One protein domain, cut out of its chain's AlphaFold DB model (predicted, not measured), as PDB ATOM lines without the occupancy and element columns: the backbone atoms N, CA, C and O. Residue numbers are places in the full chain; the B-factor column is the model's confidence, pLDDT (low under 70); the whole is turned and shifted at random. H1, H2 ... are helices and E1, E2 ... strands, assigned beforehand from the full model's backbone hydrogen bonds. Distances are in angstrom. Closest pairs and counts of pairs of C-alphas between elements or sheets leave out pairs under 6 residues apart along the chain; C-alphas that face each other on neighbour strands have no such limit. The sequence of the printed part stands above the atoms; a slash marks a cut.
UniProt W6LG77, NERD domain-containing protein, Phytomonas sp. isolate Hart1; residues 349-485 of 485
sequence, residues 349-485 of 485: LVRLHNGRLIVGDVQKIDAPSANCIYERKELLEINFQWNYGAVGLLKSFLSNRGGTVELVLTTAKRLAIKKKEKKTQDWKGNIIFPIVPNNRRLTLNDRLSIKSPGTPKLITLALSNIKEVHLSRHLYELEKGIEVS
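What this domain is: This is residues 349 to 485 of the 485 residues of the protein "NERD domain-containing protein" of Phytomonas sp. isolate Hart1 (UniProt W6LG77). Two sheets stand face to face as a sandwich, their strands crossed at 52 degrees: a three-stranded sheet, E4 E5 E6, and a twisted branched sheet of E1, E2, E3, E7, E8 and E9, in which E2 makes a sharp bend. H1 lies at one end of the small sheet, H2 and H3 at its other end. The printed part has 137 residues, with named elements in the order E1 E2 E3 E4 H1 E5 H2 E6 E7 E8 E9 H3; both sheets are antiparallel and the class is mixed, helices and strands. It is compact, with a radius of gyration of the C-alphas of 15.5 A and spans of 47 by 40 by 28 A.

How they stand to each other: E1, residues 349 to 352, E2, residues 357 to 367, and E3, residues 372 to 375, form a meander, each strand the antiparallel neighbour of the one before. N 350 and O 358 of the hairpin E1 and E2 are 2.8 A apart; in the hairpin E2 and E3, N 365 and O 374 are 2.9 A apart. E2 bends by 99 degrees at residue 360 and pairs beyond it with E7, residues 447 to 451, N 363 to O 449 at 2.8 A. E8, residues 458 to 462, forms a hairpin with E7, N 448 to O 461 at 2.8 A, on the other side of E7 from E2. E9, residues 466 to 470, is on the other side of E1 from E2, N 351 to O 468 at 2.9 A. In the other sheet, E5, residues 403 to 409, is the inner strand between E4, residues 379 to 386, N 383 to O 406 at 2.8 A, and E6, residues 431 to 434, N 405 to O 433 at 2.9 A. The closest C-alphas of E4 and E9, Phe 384 and Glu 468, are 5.9 A apart. H1, residues 389 to 399, H2, residues 411 to 416, and H3, residues 474 to 483, only graze the sheet E4 E5 E6. H2 and H3 are close but not clearly touching, about perpendicular at 75 degrees, closest at C-alphas 411 and 479, 7.3 A. In H1 and H2 every O i to N i+4 pair is within hydrogen-bond range, in H3 5 of 6.

Where its parts are: E1 begins at C-alpha 349 (32.357, -41.812, -9.837). E2 spans 21.6 A, E4 19.9 A, E5 19.5 A, H1 15.2 A and H3 15.1 A. H3 ends at C-alpha 483 (43.047, -66.387, -8.259).

The domain as a whole: The C-alphas farthest apart are Arg 440 and Ser 485, 48.7 A. The printed part has no cut. The links H2 to E6 and E6 to E7 are long. Residues 419 to 421, 442 and 485 have pLDDT under 70.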
ATOM      1  N   LEU A 349      32.178 -43.259  -9.920       94.19
ATOM      2  CA  LEU A 349      32.357 -41.812  -9.837       94.19
ATOM      3  C   LEU A 349      33.238 -41.340 -10.989       94.19
ATOM      4  O   LEU A 349      34.345 -41.835 -11.175       94.19
ATOM      5  N   VAL A 350      32.778 -40.346 -11.740       95.38
ATOM      6  CA  VAL A 350      33.524 -39.741 -12.847       95.38
ATOM      7  C   VAL A 350      33.713 -38.264 -12.546       95.38
ATOM      8  O   VAL A 350      32.757 -37.486 -12.574       95.38
ATOM      9  N   ARG A 351      34.949 -37.854 -12.266       92.06
ATOM     10  CA  ARG A 351      35.277 -36.439 -12.078       92.06
ATOM     11  C   ARG A 351      35.751 -35.865 -13.398       92.06
ATOM     12  O   ARG A 351      36.679 -36.375 -14.017       92.06
ATOM     13  N   LEU A 352      35.125 -34.782 -13.829       91.56
ATOM     14  CA  LEU A 352      35.520 -34.046 -15.020       91.56
ATOM     15  C   LEU A 352      36.600 -33.010 -14.687       91.56
ATOM     16  O   LEU A 352      36.730 -32.565 -13.546       91.56
ATOM     17  N   HIS A 353      37.346 -32.569 -15.700       84.81
ATOM     18  CA  HIS A 353      38.338 -31.500 -15.534       84.81
ATOM     19  C   HIS A 353      37.748 -30.182 -15.024       84.81
ATOM     20  O   HIS A 353      38.467 -29.397 -14.425       84.81
ATOM     21  N   ASN A 354      36.450 -29.947 -15.221       80.00
ATOM     22  CA  ASN A 354      35.761 -28.760 -14.715       80.00
ATOM     23  C   ASN A 354      35.246 -28.888 -13.276       80.00
ATOM     24  O   ASN A 354      34.307 -28.194 -12.891       80.00
ATOM     25  N   GLY A 355      35.763 -29.853 -12.515       82.06
ATOM     26  CA  GLY A 355      35.350 -30.118 -11.140       82.06
ATOM     27  C   GLY A 355      33.974 -30.774 -10.998       82.06
ATOM     28  O   GLY A 355      33.639 -31.225  -9.905       82.06
ATOM     29  N   ARG A 356      33.179 -30.892 -12.074       85.00
ATOM     30  CA  ARG A 356      31.888 -31.584 -12.018       85.00
ATOM     31  C   ARG A 356      32.114 -33.061 -11.706       85.00
ATOM     32  O   ARG A 356      32.860 -33.747 -12.405       85.00
ATOM     33  N   LEU A 357      31.412 -33.543 -10.689       89.31
ATOM     34  CA  LEU A 357      31.350 -34.950 -10.328       89.31
ATOM     35  C   LEU A 357      30.074 -35.556 -10.915       89.31
ATOM     36  O   LEU A 357      28.981 -35.024 -10.716       89.31
ATOM     37  N   ILE A 358      30.217 -36.637 -11.673       91.56
ATOM     38  CA  ILE A 358      29.106 -37.428 -12.197       91.56
ATOM     39  C   ILE A 358      29.120 -38.767 -11.474       91.56
ATOM     40  O   ILE A 358      30.158 -39.412 -11.363       91.56
ATOM     41  N   VAL A 359      27.956 -39.157 -10.981       91.81
ATOM     42  CA  VAL A 359      27.727 -40.389 -10.227       91.81
ATOM     43  C   VAL A 359      26.817 -41.260 -11.070       91.81
ATOM     44  O   VAL A 359      25.890 -40.735 -11.691       91.81
ATOM     45  N   GLY A 360      27.072 -42.561 -11.110       93.31
ATOM     46  CA  GLY A 360      26.220 -43.497 -11.830       93.31
ATOM     47  C   GLY A 360      26.876 -44.849 -12.041       93.31
ATOM     48  O   GLY A 360      27.878 -45.167 -11.413       93.31
ATOM     49  N   ASP A 361      26.287 -45.652 -12.918       93.88
ATOM     50  CA  ASP A 361      26.842 -46.941 -13.321       93.88
ATOM     51  C   ASP A 361      27.515 -46.782 -14.676       93.88
ATOM     52  O   ASP A 361      26.827 -46.580 -15.687       93.88
ATOM     53  N   VAL A 362      28.847 -46.861 -14.722       96.81
ATOM     54  CA  VAL A 362      29.562 -46.937 -15.999       96.81
ATOM     55  C   VAL A 362      29.031 -48.164 -16.731       96.81
ATOM     56  O   VAL A 362      28.878 -49.226 -16.144       96.81
ATOM     57  N   GLN A 363      28.672 -48.003 -18.001       97.06
ATOM     58  CA  GLN A 363      28.107 -49.074 -18.826       97.06
ATOM     59  C   GLN A 363      29.162 -49.634 -19.771       97.06
ATOM     60  O   GLN A 363      29.316 -50.848 -19.889       97.06
ATOM     61  N   LYS A 364      29.903 -48.742 -20.436       97.44
ATOM     62  CA  LYS A 364      30.951 -49.111 -21.384       97.44
ATOM     63  C   LYS A 364      31.953 -47.989 -21.617       97.44
ATOM     64  O   LYS A 364      31.639 -46.808 -21.427       97.44
ATOM     65  N   ILE A 365      33.119 -48.384 -22.107       97.44
ATOM     66  CA  ILE A 365      34.081 -47.524 -22.787       97.44
ATOM     67  C   ILE A 365      34.083 -47.897 -24.262       97.44
ATOM     68  O   ILE A 365      34.152 -49.071 -24.614       97.44
ATOM     69  N   ASP A 366      34.015 -46.882 -25.110       96.50
ATOM     70  CA  ASP A 366      34.109 -46.995 -26.558       96.50
ATOM     71  C   ASP A 366      35.238 -46.074 -27.012       96.50
ATOM     72  O   ASP A 366      35.118 -44.853 -26.910       96.50
ATOM     73  N   ALA A 367      36.358 -46.652 -27.437       94.62
ATOM     74  CA  ALA A 367      37.536 -45.923 -27.886       94.62
ATOM     75  C   ALA A 367      37.854 -46.280 -29.348       94.62
ATOM     76  O   ALA A 367      38.694 -47.155 -29.608       94.62
ATOM     77  N   PRO A 368      37.200 -45.609 -30.320       92.62
ATOM     78  CA  PRO A 368      37.479 -45.792 -31.739       92.62
ATOM     79  C   PRO A 368      38.941 -45.521 -32.097       92.62
ATOM     80  O   PRO A 368      39.472 -46.169 -32.995       92.62
ATOM     81  N   SER A 369      39.626 -44.617 -31.381       88.88
ATOM     82  CA  SER A 369      41.044 -44.318 -31.629       88.88
ATOM     83  C   SER A 369      41.963 -45.526 -31.411       88.88
ATOM     84  O   SER A 369      43.032 -45.613 -32.018       88.88
ATOM     85  N   ALA A 370      41.529 -46.466 -30.570       90.56
ATOM     86  CA  ALA A 370      42.235 -47.689 -30.216       90.56
ATOM     87  C   ALA A 370      41.550 -48.954 -30.762       90.56
ATOM     88  O   ALA A 370      41.995 -50.063 -30.467       90.56
ATOM     89  N   ASN A 371      40.469 -48.800 -31.541       91.69
ATOM     90  CA  ASN A 371      39.609 -49.889 -32.009       91.69
ATOM     91  C   ASN A 371      39.197 -50.842 -30.873       91.69
ATOM     92  O   ASN A 371      39.303 -52.066 -30.998       91.69
ATOM     93  N   CYS A 372      38.771 -50.295 -29.729       92.00
ATOM     94  CA  CYS A 372      38.344 -51.118 -28.603       92.00
ATOM     95  C   CYS A 372      37.045 -50.636 -27.965       92.00
ATOM     96  O   CYS A 372      36.834 -49.444 -27.753       92.00
ATOM     97  N   ILE A 373      36.203 -51.605 -27.613       95.62
ATOM     98  CA  ILE A 373      34.957 -51.410 -26.880       95.62
ATOM     99  C   ILE A 373      34.976 -52.411 -25.730       95.62
ATOM    100  O   ILE A 373      35.215 -53.597 -25.963       95.62
ATOM    101  N   TYR A 374      34.751 -51.924 -24.514       96.69
ATOM    102  CA  TYR A 374      34.705 -52.748 -23.308       96.69
ATOM    103  C   TYR A 374      33.473 -52.417 -22.481       96.69
ATOM    104  O   TYR A 374      33.171 -51.246 -22.231       96.69
ATOM    105  N   GLU A 375      32.770 -53.453 -22.041       97.38
ATOM    106  CA  GLU A 375      31.637 -53.317 -21.128       97.38
ATOM    107  C   GLU A 375      32.108 -53.210 -19.677       97.38
ATOM    108  O   GLU A 375      33.177 -53.690 -19.305       97.38
ATOM    109  N   ARG A 376      31.274 -52.639 -18.805       95.62
ATOM    110  CA  ARG A 376      31.600 -52.463 -17.381       95.62
ATOM    111  C   ARG A 376      31.993 -53.752 -16.663       95.62
ATOM    112  O   ARG A 376      32.859 -53.702 -15.792       95.62
ATOM    113  N   LYS A 377      31.364 -54.880 -17.010       95.31
ATOM    114  CA  LYS A 377      31.651 -56.203 -16.427       95.31
ATOM    115  C   LYS A 377      33.047 -56.728 -16.776       95.31
ATOM    116  O   LYS A 377      33.521 -57.659 -16.144       95.31
ATOM    117  N   GLU A 378      33.690 -56.140 -17.782       95.75
ATOM    118  CA  GLU A 378      35.026 -56.510 -18.254       95.75
ATOM    119  C   GLU A 378      36.117 -55.599 -17.672       95.75
ATOM    120  O   GLU A 378      37.300 -55.863 -17.870       95.75
ATOM    121  N   LEU A 379      35.721 -54.525 -16.979       96.31
ATOM    122  CA  LEU A 379      36.597 -53.470 -16.478       96.31
ATOM    123  C   LEU A 379      36.702 -53.548 -14.955       96.31
ATOM    124  O   LEU A 379      35.711 -53.364 -14.243       96.31
ATOM    125  N   LEU A 380      37.919 -53.749 -14.462       96.25
ATOM    126  CA  LEU A 380      38.246 -53.626 -13.046       96.25
ATOM    127  C   LEU A 380      38.550 -52.170 -12.682       96.25
ATOM    128  O   LEU A 380      38.023 -51.655 -11.699       96.25
ATOM    129  N   GLU A 381      39.322 -51.477 -13.521       97.19
ATOM    130  CA  GLU A 381      39.734 -50.090 -13.292       97.19
ATOM    131  C   GLU A 381      40.011 -49.345 -14.602       97.19
ATOM    132  O   GLU A 381      40.257 -49.947 -15.651       97.19
ATOM    133  N   ILE A 382      39.929 -48.013 -14.536       97.44
ATOM    134  CA  ILE A 382      40.190 -47.102 -15.651       97.44
ATOM    135  C   ILE A 382      41.126 -46.002 -15.145       97.44
ATOM    136  O   ILE A 382      40.694 -45.052 -14.491       97.44
ATOM    137  N   ASN A 383      42.404 -46.113 -15.485       97.62
ATOM    138  CA  ASN A 383      43.441 -45.199 -15.028       97.62
ATOM    139  C   ASN A 383      43.704 -44.115 -16.072       97.62
ATOM    140  O   ASN A 383      44.051 -44.396 -17.218       97.62
ATOM    141  N   PHE A 384      43.575 -42.853 -15.662       96.00
ATOM    142  CA  PHE A 384      43.910 -41.696 -16.489       96.00
ATOM    143  C   PHE A 384      45.273 -41.143 -16.082       96.00
ATOM    144  O   PHE A 384      45.445 -40.627 -14.980       96.00
ATOM    145  N   GLN A 385      46.238 -41.198 -16.997       95.38
ATOM    146  CA  GLN A 385      47.567 -40.626 -16.811       95.38
ATOM    147  C   GLN A 385      47.726 -39.407 -17.715       95.38
ATOM    148  O   GLN A 385      48.057 -39.497 -18.897       95.38
ATOM    149  N   TRP A 386      47.456 -38.235 -17.152       92.50
ATOM    150  CA  TRP A 386      47.557 -36.969 -17.865       92.50
ATOM    151  C   TRP A 386      49.003 -36.473 -17.938       92.50
ATOM    152  O   TRP A 386      49.767 -36.554 -16.977       92.50
ATOM    153  N   ASN A 387      49.376 -35.894 -19.078       90.19
ATOM    154  CA  ASN A 387      50.668 -35.238 -19.224       90.19
ATOM    155  C   ASN A 387      50.643 -33.876 -18.494       90.19
ATOM    156  O   ASN A 387      50.090 -32.901 -19.009       90.19
ATOM    157  N   TYR A 388      51.257 -33.797 -17.311       84.62
ATOM    158  CA  TYR A 388      51.333 -32.574 -16.500       84.62
ATOM    159  C   TYR A 388      52.700 -31.868 -16.580       84.62
ATOM    160  O   TYR A 388      53.716 -32.454 -16.956       84.62
ATOM    161  N   GLY A 389      52.728 -30.585 -16.201       84.50
ATOM    162  CA  GLY A 389      53.951 -29.777 -16.129       84.50
ATOM    163  C   GLY A 389      54.506 -29.328 -17.488       84.50
ATOM    164  O   GLY A 389      53.893 -29.535 -18.536       84.50
ATOM    165  N   ALA A 390      55.677 -28.684 -17.471       81.38
ATOM    166  CA  ALA A 390      56.348 -28.203 -18.685       81.38
ATOM    167  C   ALA A 390      56.754 -29.361 -19.615       81.38
ATOM    168  O   ALA A 390      56.508 -29.309 -20.819       81.38
ATOM    169  N   VAL A 391      57.284 -30.447 -19.043       83.56
ATOM    170  CA  VAL A 391      57.641 -31.666 -19.785       83.56
ATOM    171  C   VAL A 391      56.401 -32.339 -20.374       83.56
ATOM    172  O   VAL A 391      56.404 -32.714 -21.543       83.56
ATOM    173  N   GLY A 392      55.309 -32.445 -19.610       83.25
ATOM    174  CA  GLY A 392      54.049 -32.987 -20.118       83.25
ATOM    175  C   GLY A 392      53.454 -32.137 -21.239       83.25
ATOM    176  O   GLY A 392      52.928 -32.687 -22.207       83.25
ATOM    177  N   LEU A 393      53.598 -30.809 -21.171       79.25
ATOM    178  CA  LEU A 393      53.217 -29.920 -22.265       79.25
ATOM    179  C   LEU A 393      54.047 -30.201 -23.521       79.25
ATOM    180  O   LEU A 393      53.462 -30.396 -24.583       79.25
ATOM    181  N   LEU A 394      55.373 -30.297 -23.403       81.12
ATOM    182  CA  LEU A 394      56.243 -30.618 -24.536       81.12
ATOM    183  C   LEU A 394      55.909 -31.995 -25.131       81.12
ATOM    184  O   LEU A 394      55.757 -32.132 -26.341       81.12
ATOM    185  N   LYS A 395      55.704 -33.008 -24.282       85.69
ATOM    186  CA  LYS A 395      55.297 -34.356 -24.701       85.69
ATOM    187  C   LYS A 395      53.954 -34.339 -25.428       85.69
ATOM    188  O   LYS A 395      53.809 -34.972 -26.474       85.69
ATOM    189  N   SER A 396      52.980 -33.607 -24.897       83.19
ATOM    190  CA  SER A 396      51.656 -33.473 -25.513       83.19
ATOM    191  C   SER A 396      51.727 -32.744 -26.845       83.19
ATOM    192  O   SER A 396      51.028 -33.117 -27.781       83.19
ATOM    193  N   PHE A 397      52.603 -31.744 -26.939       77.69
ATOM    194  CA  PHE A 397      52.858 -30.994 -28.156       77.69
ATOM    195  C   PHE A 397      53.474 -31.879 -29.249       77.69
ATOM    196  O   PHE A 397      52.939 -31.947 -30.352       77.69
ATOM    197  N   LEU A 398      54.544 -32.614 -28.929       83.88
ATOM    198  CA  LEU A 398      55.252 -33.466 -29.889       83.88
ATOM    199  C   LEU A 398      54.422 -34.670 -30.346       83.88
ATOM    200  O   LEU A 398      54.532 -35.099 -31.490       83.88
ATOM    201  N   SER A 399      53.595 -35.227 -29.460       84.62
ATOM    202  CA  SER A 399      52.825 -36.442 -29.752       84.62
ATOM    203  C   SER A 399      51.368 -36.192 -30.147       84.62
ATOM    204  O   SER A 399      50.704 -37.126 -30.589       84.62
ATOM    205  N   ASN A 400      50.867 -34.960 -29.994       84.88
ATOM    206  CA  ASN A 400      49.451 -34.600 -30.117       84.88
ATOM    207  C   ASN A 400      48.522 -35.452 -29.218       84.88
ATOM    208  O   ASN A 400      47.439 -35.872 -29.627       84.88
ATOM    209  N   ARG A 401      48.962 -35.748 -27.988       88.06
ATOM    210  CA  ARG A 401      48.246 -36.600 -27.016       88.06
ATOM    211  C   ARG A 401      48.114 -35.889 -25.680       88.06
ATOM    212  O   ARG A 401      49.094 -35.358 -25.167       88.06
ATOM    213  N   GLY A 402      46.928 -35.920 -25.075       86.81
ATOM    214  CA  GLY A 402      46.702 -35.316 -23.754       86.81
ATOM    215  C   GLY A 402      47.290 -36.127 -22.592       86.81
ATOM    216  O   GLY A 402      47.548 -35.582 -21.520       86.81
ATOM    217  N   GLY A 403      47.512 -37.419 -22.812       93.44
ATOM    218  CA  GLY A 403      47.899 -38.396 -21.802       93.44
ATOM    219  C   GLY A 403      47.637 -39.807 -22.314       93.44
ATOM    220  O   GLY A 403      47.536 -40.014 -23.529       93.44
ATOM    221  N   THR A 404      47.492 -40.758 -21.403       95.88
ATOM    222  CA  THR A 404      47.136 -42.151 -21.694       95.88
ATOM    223  C   THR A 404      45.991 -42.614 -20.803       95.88
ATOM    224  O   THR A 404      45.872 -42.181 -19.658       95.88
ATOM    225  N   VAL A 405      45.147 -43.486 -21.350       97.19
ATOM    226  CA  VAL A 405      44.168 -44.270 -20.596       97.19
ATOM    227  C   VAL A 405      44.693 -45.692 -20.515       97.19
ATOM    228  O   VAL A 405      45.092 -46.260 -21.533       97.19
ATOM    229  N   GLU A 406      44.692 -46.250 -19.316       97.62
ATOM    230  CA  GLU A 406      44.959 -47.658 -19.054       97.62
ATOM    231  C   GLU A 406      43.661 -48.312 -18.570       97.62
ATOM    232  O   GLU A 406      43.025 -47.838 -17.627       97.62
ATOM    233  N   LEU A 407      43.256 -49.391 -19.237       97.25
ATOM    234  CA  LEU A 407      42.111 -50.209 -18.852       97.25
ATOM    235  C   LEU A 407      42.613 -51.501 -18.220       97.25
ATOM    236  O   LEU A 407      43.246 -52.320 -18.895       97.25
ATOM    237  N   VAL A 408      42.289 -51.687 -16.942       96.69
ATOM    238  CA  VAL A 408      42.559 -52.928 -16.215       96.69
ATOM    239  C   VAL A 408      41.370 -53.852 -16.428       96.69
ATOM    240  O   VAL A 408      40.243 -53.532 -16.044       96.69
ATOM    241  N   LEU A 409      41.615 -54.980 -17.090       95.38
ATOM    242  CA  LEU A 409      40.571 -55.916 -17.498       95.38
ATOM    243  C   LEU A 409      40.447 -57.089 -16.521       95.38
ATOM    244  O   LEU A 409      41.430 -57.495 -15.902       95.38
ATOM    245  N   THR A 410      39.255 -57.680 -16.449       95.31
ATOM    246  CA  THR A 410      39.025 -58.945 -15.729       95.31
ATOM    247  C   THR A 410      39.910 -60.069 -16.265       95.31
ATOM    248  O   THR A 410      40.297 -60.065 -17.440       95.31
ATOM    249  N   THR A 411      40.238 -61.063 -15.437       92.69
ATOM    250  CA  THR A 411      41.116 -62.177 -15.839       92.69
ATOM    251  C   THR A 411      40.523 -62.956 -17.008       92.69
ATOM    252  O   THR A 411      41.217 -63.210 -17.995       92.69
ATOM    253  N   ALA A 412      39.212 -63.212 -16.974       91.94
ATOM    254  CA  ALA A 412      38.491 -63.841 -18.077       91.94
ATOM    255  C   ALA A 412      38.663 -63.070 -19.399       91.94
ATOM    256  O   ALA A 412      38.965 -63.664 -20.437       91.94
ATOM    257  N   LYS A 413      38.541 -61.733 -19.372       93.06
ATOM    258  CA  LYS A 413      38.693 -60.910 -20.578       93.06
ATOM    259  C   LYS A 413      40.146 -60.840 -21.048       93.06
ATOM    260  O   LYS A 413      40.384 -60.956 -22.250       93.06
ATOM    261  N   ARG A 414      41.114 -60.711 -20.133       91.25
ATOM    262  CA  ARG A 414      42.555 -60.737 -20.461       91.25
ATOM    263  C   ARG A 414      42.934 -62.022 -21.197       91.25
ATOM    264  O   ARG A 414      43.603 -61.964 -22.226       91.25
ATOM    265  N   LEU A 415      42.448 -63.170 -20.724       89.38
ATOM    266  CA  LEU A 415      42.683 -64.470 -21.359       89.38
ATOM    267  C   LEU A 415      41.986 -64.604 -22.723       89.38
ATOM    268  O   LEU A 415      42.533 -65.241 -23.626       89.38
ATOM    269  N   ALA A 416      40.811 -63.989 -22.891       89.81
ATOM    270  CA  ALA A 416      40.044 -64.018 -24.137       89.81
ATOM    271  C   ALA A 416      40.663 -63.172 -25.265       89.81
ATOM    272  O   ALA A 416      40.480 -63.495 -26.436       89.81
ATOM    273  N   ILE A 417      41.444 -62.135 -24.945       87.12
ATOM    274  CA  ILE A 417      42.063 -61.214 -25.927       87.12
ATOM    275  C   ILE A 417      43.182 -61.883 -26.773       87.12
ATOM    276  O   ILE A 417      43.861 -61.245 -27.577       87.12
ATOM    277  N   LYS A 418      43.377 -63.204 -26.679       72.62
ATOM    278  CA  LYS A 418      44.474 -63.923 -27.345       72.62
ATOM    279  C   LYS A 418      44.607 -63.653 -28.863       72.62
ATOM    280  O   LYS A 418      43.717 -63.895 -29.675       72.62
ATOM    281  N   LYS A 419      45.841 -63.258 -29.211       57.75
ATOM    282  CA  LYS A 419      46.581 -63.255 -30.496       57.75
ATOM    283  C   LYS A 419      46.035 -62.503 -31.715       57.75
ATOM    284  O   LYS A 419      46.864 -62.079 -32.517       57.75
ATOM    285  N   LYS A 420      44.725 -62.339 -31.911       58.31
ATOM    286  CA  LYS A 420      44.211 -61.712 -33.150       58.31
ATOM    287  C   LYS A 420      44.060 -60.191 -33.071       58.31
ATOM    288  O   LYS A 420      44.123 -59.527 -34.102       58.31
ATOM    289  N   GLU A 421      43.930 -59.624 -31.876       68.25
ATOM    290  CA  GLU A 421      43.815 -58.177 -31.700       68.25
ATOM    291  C   GLU A 421      45.196 -57.555 -31.447       68.25
ATOM    292  O   GLU A 421      45.774 -57.708 -30.373       68.25
ATOM    293  N   LYS A 422      45.740 -56.824 -32.429       74.56
ATOM    294  CA  LYS A 422      46.934 -55.978 -32.245       74.56
ATOM    295  C   LYS A 422      46.574 -54.729 -31.424       74.56
ATOM    296  O   LYS A 422      46.572 -53.621 -31.953       74.56
ATOM    297  N   LYS A 423      46.215 -54.905 -30.152       83.69
ATOM    298  CA  LYS A 423      45.992 -53.801 -29.206       83.69
ATOM    299  C   LYS A 423      47.280 -53.530 -28.434       83.69
ATOM    300  O   LYS A 423      48.000 -54.460 -28.079       83.69
ATOM    301  N   THR A 424      47.584 -52.261 -28.181       88.25
ATOM    302  CA  THR A 424      48.713 -51.875 -27.330       88.25
ATOM    303  C   THR A 424      48.445 -52.317 -25.897       88.25
ATOM    304  O   THR A 424      47.517 -51.826 -25.252       88.25
ATOM    305  N   GLN A 425      49.249 -53.266 -25.429       91.25
ATOM    306  CA  GLN A 425      49.204 -53.799 -24.076       91.25
ATOM    307  C   GLN A 425      50.449 -53.385 -23.300       91.25
ATOM    308  O   GLN A 425      51.524 -53.227 -23.884       91.25
ATOM    309  N   ASP A 426      50.303 -53.206 -21.994       91.69
ATOM    310  CA  ASP A 426      51.447 -53.109 -21.095       91.69
ATOM    311  C   ASP A 426      51.990 -54.495 -20.711       91.69
ATOM    312  O   ASP A 426      51.506 -55.536 -21.158       91.69
ATOM    313  N   TRP A 427      53.007 -54.513 -19.852       90.25
ATOM    314  CA  TRP A 427      53.619 -55.747 -19.362       90.25
ATOM    315  C   TRP A 427      52.693 -56.586 -18.461       90.25
ATOM    316  O   TRP A 427      52.986 -57.757 -18.230       90.25
ATOM    317  N   LYS A 428      51.581 -56.020 -17.969       90.88
ATOM    318  CA  LYS A 428      50.543 -56.709 -17.183       90.88
ATOM    319  C   LYS A 428      49.379 -57.215 -18.047       90.88
ATOM    320  O   LYS A 428      48.467 -57.858 -17.523       90.88
ATOM    321  N   GLY A 429      49.389 -56.931 -19.352       89.62
ATOM    322  CA  GLY A 429      48.297 -57.246 -20.275       89.62
ATOM    323  C   GLY A 429      47.128 -56.251 -20.232       89.62
ATOM    324  O   GLY A 429      46.070 -56.538 -20.794       89.62
ATOM    325  N   ASN A 430      47.298 -55.094 -19.586       93.88
ATOM    326  CA  ASN A 430      46.321 -54.007 -19.569       93.88
ATOM    327  C   ASN A 430      46.320 -53.274 -20.908       93.88
ATOM    328  O   ASN A 430      47.357 -53.132 -21.556       93.88
ATOM    329  N   ILE A 431      45.160 -52.767 -21.322       94.94
ATOM    330  CA  ILE A 431      45.031 -52.049 -22.593       94.94
ATOM    331  C   ILE A 431      45.407 -50.590 -22.372       94.94
ATOM    332  O   ILE A 431      44.758 -49.902 -21.586       94.94
ATOM    333  N   ILE A 432      46.417 -50.108 -23.096       96.12
ATOM    334  CA  ILE A 432      46.871 -48.718 -23.017       96.12
ATOM    335  C   ILE A 432      46.663 -48.036 -24.359       96.12
ATOM    336  O   ILE A 432      47.139 -48.508 -25.393       96.12
ATOM    337  N   PHE A 433      46.008 -46.879 -24.347       95.31
ATOM    338  CA  PHE A 433      45.859 -46.048 -25.537       95.31
ATOM    339  C   PHE A 433      45.951 -44.554 -25.207       95.31
ATOM    340  O   PHE A 433      45.745 -44.139 -24.061       95.31
ATOM    341  N   PRO A 434      46.342 -43.717 -26.179       94.44
ATOM    342  CA  PRO A 434      46.512 -42.298 -25.931       94.44
ATOM    343  C   PRO A 434      45.173 -41.567 -25.825       94.44
ATOM    344  O   PRO A 434      44.237 -41.851 -26.563       94.44
ATOM    345  N   ILE A 435      45.114 -40.543 -24.974       93.12
ATOM    346  CA  ILE A 435      43.968 -39.633 -24.923       93.12
ATOM    347  C   ILE A 435      44.053 -38.679 -26.112       93.12
ATOM    348  O   ILE A 435      44.903 -37.777 -26.141       93.12
ATOM    349  N   VAL A 436      43.158 -38.868 -27.078       88.31
ATOM    350  CA  VAL A 436      43.058 -38.013 -28.262       88.31
ATOM    351  C   VAL A 436      42.239 -36.754 -27.929       88.31
ATOM    352  O   VAL A 436      41.199 -36.849 -27.269       88.31
ATOM    353  N   PRO A 437      42.686 -35.553 -28.344       81.75
ATOM    354  CA  PRO A 437      41.899 -34.333 -28.197       81.75
ATOM    355  C   PRO A 437      40.536 -34.437 -28.888       81.75
ATOM    356  O   PRO A 437      40.394 -35.068 -29.933       81.75
ATOM    357  N   ASN A 438      39.540 -33.759 -28.321       81.56
ATOM    358  CA  ASN A 438      38.166 -33.789 -28.808       81.56
ATOM    359  C   ASN A 438      38.072 -33.308 -30.272       81.56
ATOM    360  O   ASN A 438      38.388 -32.154 -30.578       81.56
ATOM    361  N   ASN A 439      37.617 -34.177 -31.173       79.06
ATOM    362  CA  ASN A 439      37.342 -33.845 -32.564       79.06
ATOM    363  C   ASN A 439      35.922 -33.264 -32.697       79.06
ATOM    364  O   ASN A 439      35.006 -33.635 -31.960       79.06
ATOM    365  N   ARG A 440      35.713 -32.370 -33.675       77.69
ATOM    366  CA  ARG A 440      34.376 -31.857 -34.030       77.69
ATOM    367  C   ARG A 440      33.430 -32.987 -34.436       77.69
ATOM    368  O   ARG A 440      32.233 -32.909 -34.178       77.69
ATOM    369  N   ARG A 441      33.961 -34.035 -35.074       79.69
ATOM    370  CA  ARG A 441      33.196 -35.240 -35.405       79.69
ATOM    371  C   ARG A 441      33.095 -36.122 -34.172       79.69
ATOM    372  O   ARG A 441      34.012 -36.877 -33.869       79.69
ATOM    373  N   LEU A 442      31.950 -36.036 -33.495       69.94
ATOM    374  CA  LEU A 442      31.693 -36.768 -32.260       69.94
ATOM    375  C   LEU A 442      31.982 -38.271 -32.391       69.94
ATOM    376  O   LEU A 442      32.467 -38.861 -31.429       69.94
ATOM    377  N   THR A 443      31.657 -38.903 -33.523       75.88
ATOM    378  CA  THR A 443      31.804 -40.356 -33.760       75.88
ATOM    379  C   THR A 443      33.243 -40.861 -33.690       75.88
ATOM    380  O   THR A 443      33.448 -42.054 -33.517       75.88
ATOM    381  N   LEU A 444      34.226 -39.969 -33.802       83.31
ATOM    382  CA  LEU A 444      35.646 -40.308 -33.732       83.31
ATOM    383  C   LEU A 444      36.230 -40.148 -32.326       83.31
ATOM    384  O   LEU A 444      37.408 -40.424 -32.126       83.31
ATOM    385  N   ASN A 445      35.441 -39.653 -31.373       88.88
ATOM    386  CA  ASN A 445      35.928 -39.394 -30.028       88.88
ATOM    387  C   ASN A 445      35.779 -40.635 -29.165       88.88
ATOM    388  O   ASN A 445      34.701 -41.229 -29.121       88.88
ATOM    389  N   ASP A 446      36.826 -40.927 -28.402       94.75
ATOM    390  CA  ASP A 446      36.765 -41.928 -27.350       94.75
ATOM    391  C   ASP A 446      35.828 -41.449 -26.240       94.75
ATOM    392  O   ASP A 446      35.836 -40.273 -25.835       94.75
ATOM    393  N   ARG A 447      34.995 -42.359 -25.744       96.19
ATOM    394  CA  ARG A 447      33.864 -42.060 -24.874       96.19
ATOM    395  C   ARG A 447      33.733 -43.055 -23.732       96.19
ATOM    396  O   ARG A 447      34.020 -44.241 -23.864       96.19
ATOM    397  N   LEU A 448      33.181 -42.556 -22.636       97.56
ATOM    398  CA  LEU A 448      32.673 -43.336 -21.520       97.56
ATOM    399  C   LEU A 448      31.175 -43.072 -21.384       97.56
ATOM    400  O   LEU A 448      30.733 -41.922 -21.320       97.56
ATOM    401  N   SER A 449      30.391 -44.143 -21.357       97.38
ATOM    402  CA  SER A 449      28.947 -44.079 -21.157       97.38
ATOM    403  C   SER A 449      28.610 -44.449 -19.718       97.38
ATOM    404  O   SER A 449      29.033 -45.497 -19.234       97.38
ATOM    405  N   ILE A 450      27.832 -43.607 -19.044       97.06
ATOM    406  CA  ILE A 450      27.419 -43.779 -17.649       97.06
ATOM    407  C   ILE A 450      25.906 -43.613 -17.522       97.06
ATOM    408  O   ILE A 450      25.327 -42.678 -18.074       97.06
ATOM    409  N   LYS A 451      25.246 -44.534 -16.821       94.31
ATOM    410  CA  LYS A 451      23.813 -44.474 -16.522       94.31
ATOM    411  C   LYS A 451      23.608 -43.732 -15.206       94.31
ATOM    412  O   LYS A 451      24.153 -44.145 -14.184       94.31
ATOM    413  N   SER A 452      22.830 -42.653 -15.226       89.88
ATOM    414  CA  SER A 452      22.587 -41.852 -14.022       89.88
ATOM    415  C   SER A 452      21.673 -42.571 -13.015       89.88
ATOM    416  O   SER A 452      20.720 -43.236 -13.437       89.88
ATOM    417  N   PRO A 453      21.887 -42.396 -11.696       86.88
ATOM    418  CA  PRO A 453      21.065 -42.987 -10.644       86.88
ATOM    419  C   PRO A 453      19.574 -42.708 -10.821       86.88
ATOM    420  O   PRO A 453      19.192 -41.589 -11.152       86.88
ATOM    421  N   GLY A 454      18.736 -43.728 -10.611       81.56
ATOM    422  CA  GLY A 454      17.273 -43.602 -10.659       81.56
ATOM    423  C   GLY A 454      16.692 -43.234 -12.029       81.56
ATOM    424  O   GLY A 454      15.493 -43.003 -12.132       81.56
ATOM    425  N   THR A 455      17.505 -43.176 -13.089       83.25
ATOM    426  CA  THR A 455      17.038 -42.804 -14.429       83.25
ATOM    427  C   THR A 455      17.487 -43.819 -15.483       83.25
ATOM    428  O   THR A 455      18.554 -44.427 -15.358       83.25
ATOM    429  N   PRO A 456      16.723 -43.986 -16.575       86.19
ATOM    430  CA  PRO A 456      17.182 -44.745 -17.736       86.19
ATOM    431  C   PRO A 456      18.195 -43.958 -18.584       86.19
ATOM    432  O   PRO A 456      18.741 -44.492 -19.547       86.19
ATOM    433  N   LYS A 457      18.449 -42.682 -18.259       91.19
ATOM    434  CA  LYS A 457      19.247 -41.782 -19.089       91.19
ATOM    435  C   LYS A 457      20.720 -42.179 -19.068       91.19
ATOM    436  O   LYS A 457      21.370 -42.187 -18.021       91.19
ATOM    437  N   LEU A 458      21.254 -42.423 -20.261       94.56
ATOM    438  CA  LEU A 458      22.677 -42.615 -20.491       94.56
ATOM    439  C   LEU A 458      23.346 -41.267 -20.780       94.56
ATOM    440  O   LEU A 458      22.949 -40.535 -21.688       94.56
ATOM    441  N   ILE A 459      24.380 -40.938 -20.017       95.31
ATOM    442  CA  ILE A 459      25.266 -39.805 -20.262       95.31
ATOM    443  C   ILE A 459      26.505 -40.338 -20.978       95.31
ATOM    444  O   ILE A 459      27.126 -41.293 -20.527       95.31
ATOM    445  N   THR A 460      26.879 -39.712 -22.091       95.81
ATOM    446  CA  THR A 460      28.116 -40.039 -22.810       95.81
ATOM    447  C   THR A 460      29.120 -38.911 -22.629       95.81
ATOM    448  O   THR A 460      28.815 -37.749 -22.896       95.81
ATOM    449  N   LEU A 461      30.314 -39.256 -22.162       95.00
ATOM    450  CA  LEU A 461      31.385 -38.332 -21.814       95.00
ATOM    451  C   LEU A 461      32.586 -38.605 -22.711       95.00
ATOM    452  O   LEU A 461      33.025 -39.745 -22.807       95.00
ATOM    453  N   ALA A 462      33.139 -37.574 -23.349       94.19
ATOM    454  CA  ALA A 462      34.414 -37.712 -24.049       94.19
ATOM    455  C   ALA A 462      35.534 -37.980 -23.033       94.19
ATOM    456  O   ALA A 462      35.634 -37.247 -22.043       94.19
ATOM    457  N   LEU A 463      36.399 -38.969 -23.288       95.12
ATOM    458  CA  LEU A 463      37.503 -39.307 -22.374       95.12
ATOM    459  C   LEU A 463      38.440 -38.112 -22.150       95.12
ATOM    460  O   LEU A 463      38.951 -37.921 -21.052       95.12
ATOM    461  N   SER A 464      38.578 -37.232 -23.147       91.88
ATOM    462  CA  SER A 464      39.373 -36.003 -23.049       91.88
ATOM    463  C   SER A 464      38.907 -35.022 -21.959       91.88
ATOM    464  O   SER A 464      39.653 -34.115 -21.589       91.88
ATOM    465  N   ASN A 465      37.663 -35.158 -21.487       91.75
ATOM    466  CA  ASN A 465      37.052 -34.278 -20.488       91.75
ATOM    467  C   ASN A 465      37.109 -34.864 -19.068       91.75
ATOM    468  O   ASN A 465      36.788 -34.155 -18.111       91.75
ATOM    469  N   ILE A 466      37.475 -36.139 -18.931       94.44
ATOM    470  CA  ILE A 466      37.439 -36.884 -17.673       94.44
ATOM    471  C   ILE A 466      38.778 -36.741 -16.958       94.44
ATOM    472  O   ILE A 466      39.803 -37.157 -17.467       94.44
ATOM    473  N   LYS A 467      38.785 -36.183 -15.750       92.56
ATOM    474  CA  LYS A 467      39.992 -36.095 -14.925       92.56
ATOM    475  C   LYS A 467      40.362 -37.464 -14.355       92.56
ATOM    476  O   LYS A 467      41.511 -37.870 -14.473       92.56
ATOM    477  N   GLU A 468      39.389 -38.152 -13.767       95.56
ATOM    478  CA  GLU A 468      39.562 -39.451 -13.109       95.56
ATOM    479  C   GLU A 468      38.235 -40.221 -13.059       95.56
ATOM    480  O   GLU A 468      37.151 -39.622 -13.079       95.56
ATOM    481  N   VAL A 469      38.334 -41.548 -12.971       96.62
ATOM    482  CA  VAL A 469      37.203 -42.462 -12.797       96.62
ATOM    483  C   VAL A 469      37.503 -43.379 -11.622       96.62
ATOM    484  O   VAL A 469      38.559 -43.995 -11.575       96.62
ATOM    485  N   HIS A 470      36.556 -43.492 -10.699       95.50
ATOM    486  CA  HIS A 470      36.608 -44.435  -9.589       95.50
ATOM    487  C   HIS A 470      35.494 -45.450  -9.789       95.50
ATOM    488  O   HIS A 470      34.316 -45.122  -9.643       95.50
ATOM    489  N   LEU A 471      35.868 -46.666 -10.172       95.62
ATOM    490  CA  LEU A 471      34.926 -47.760 -10.345       95.62
ATOM    491  C   LEU A 471      34.616 -48.435  -9.003       95.62
ATOM    492  O   LEU A 471      35.464 -48.563  -8.121       95.62
ATOM    493  N   SER A 472      33.386 -48.916  -8.874       92.94
ATOM    494  CA  SER A 472      32.939 -49.802  -7.807       92.94
ATOM    495  C   SER A 472      33.809 -51.061  -7.747       92.94
ATOM    496  O   SER A 472      33.929 -51.785  -8.741       92.94
ATOM    497  N   ARG A 473      34.382 -51.332  -6.565       90.69
ATOM    498  CA  ARG A 473      35.395 -52.382  -6.332       90.69
ATOM    499  C   ARG A 473      34.856 -53.809  -6.246       90.69
ATOM    500  O   ARG A 473      35.644 -54.738  -6.199       90.69
ATOM    501  N   HIS A 474      33.543 -54.005  -6.267       88.88
ATOM    502  CA  HIS A 474      32.939 -55.335  -6.130       88.88
ATOM    503  C   HIS A 474      33.468 -56.378  -7.138       88.88
ATOM    504  O   HIS A 474      33.547 -57.551  -6.802       88.88
ATOM    505  N   LEU A 475      33.858 -55.973  -8.357       87.44
ATOM    506  CA  LEU A 475      34.458 -56.900  -9.327       87.44
ATOM    507  C   LEU A 475      35.879 -57.330  -8.944       87.44
ATOM    508  O   LEU A 475      36.252 -58.460  -9.223       87.44
ATOM    509  N   TYR A 476      36.659 -56.462  -8.289       88.75
ATOM    510  CA  TYR A 476      37.998 -56.821  -7.816       88.75
ATOM    511  C   TYR A 476      37.941 -57.935  -6.774       88.75
ATOM    512  O   TYR A 476      38.747 -58.857  -6.819       88.75
ATOM    513  N   GLU A 477      36.981 -57.869  -5.854       84.88
ATOM    514  CA  GLU A 477      36.834 -58.896  -4.819       84.88
ATOM    515  C   GLU A 477      36.354 -60.232  -5.404       84.88
ATOM    516  O   GLU A 477      36.834 -61.287  -4.995       84.88
ATOM    517  N   LEU A 478      35.490 -60.198  -6.428       85.25
ATOM    518  CA  LEU A 478      35.106 -61.404  -7.171       85.25
ATOM    519  C   LEU A 478      36.305 -62.051  -7.882       85.25
ATOM    520  O   LEU A 478      36.423 -63.272  -7.880       85.25
ATOM    521  N   GLU A 479      37.212 -61.253  -8.453       87.69
ATOM    522  CA  GLU A 479      38.420 -61.769  -9.114       87.69
ATOM    523  C   GLU A 479      39.426 -62.369  -8.127       87.69
ATOM    524  O   GLU A 479      40.009 -63.409  -8.426       87.69
ATOM    525  N   LYS A 480      39.596 -61.786  -6.931       87.06
ATOM    526  CA  LYS A 480      40.478 -62.368  -5.900       87.06
ATOM    527  C   LYS A 480      40.066 -63.790  -5.521       87.06
ATOM    528  O   LYS A 480      40.931 -64.612  -5.246       87.06
ATOM    529  N   GLY A 481      38.764 -64.083  -5.518       79.62
ATOM    530  CA  GLY A 481      38.263 -65.433  -5.256       79.62
ATOM    531  C   GLY A 481      38.672 -66.452  -6.324       79.62
ATOM    532  O   GLY A 481      38.852 -67.619  -5.998       79.62
ATOM    533  N   ILE A 482      38.857 -66.012  -7.574       84.19
ATOM    534  CA  ILE A 482      39.238 -66.870  -8.705       84.19
ATOM    535  C   ILE A 482      40.748 -67.144  -8.711       84.19
ATOM    536  O   ILE A 482      41.168 -68.217  -9.119       84.19
ATOM    537  N   GLU A 483      41.583 -66.201  -8.265       75.19
ATOM    538  CA  GLU A 483      43.047 -66.387  -8.259       75.19
ATOM    539  C   GLU A 483      43.538 -67.358  -7.169       75.19
ATOM    540  O   GLU A 483      44.654 -67.866  -7.259       75.19
ATOM    541  N   VAL A 484      42.727 -67.602  -6.133       71.50
ATOM    542  CA  VAL A 484      43.074 -68.485  -5.002       71.50
ATOM    543  C   VAL A 484      42.587 -69.927  -5.219       71.50
ATOM    544  O   VAL A 484      43.066 -70.834  -4.538       71.50
ATOM    545  N   SER A 485      41.663 -70.147  -6.159       55.22
ATOM    546  CA  SER A 485      41.166 -71.470  -6.564       55.22
ATOM    547  C   SER A 485      41.990 -72.057  -7.702       55.22
ATOM    548  O   SER A 485      42.288 -73.269  -7.642       55.22
TER     549      SER A 485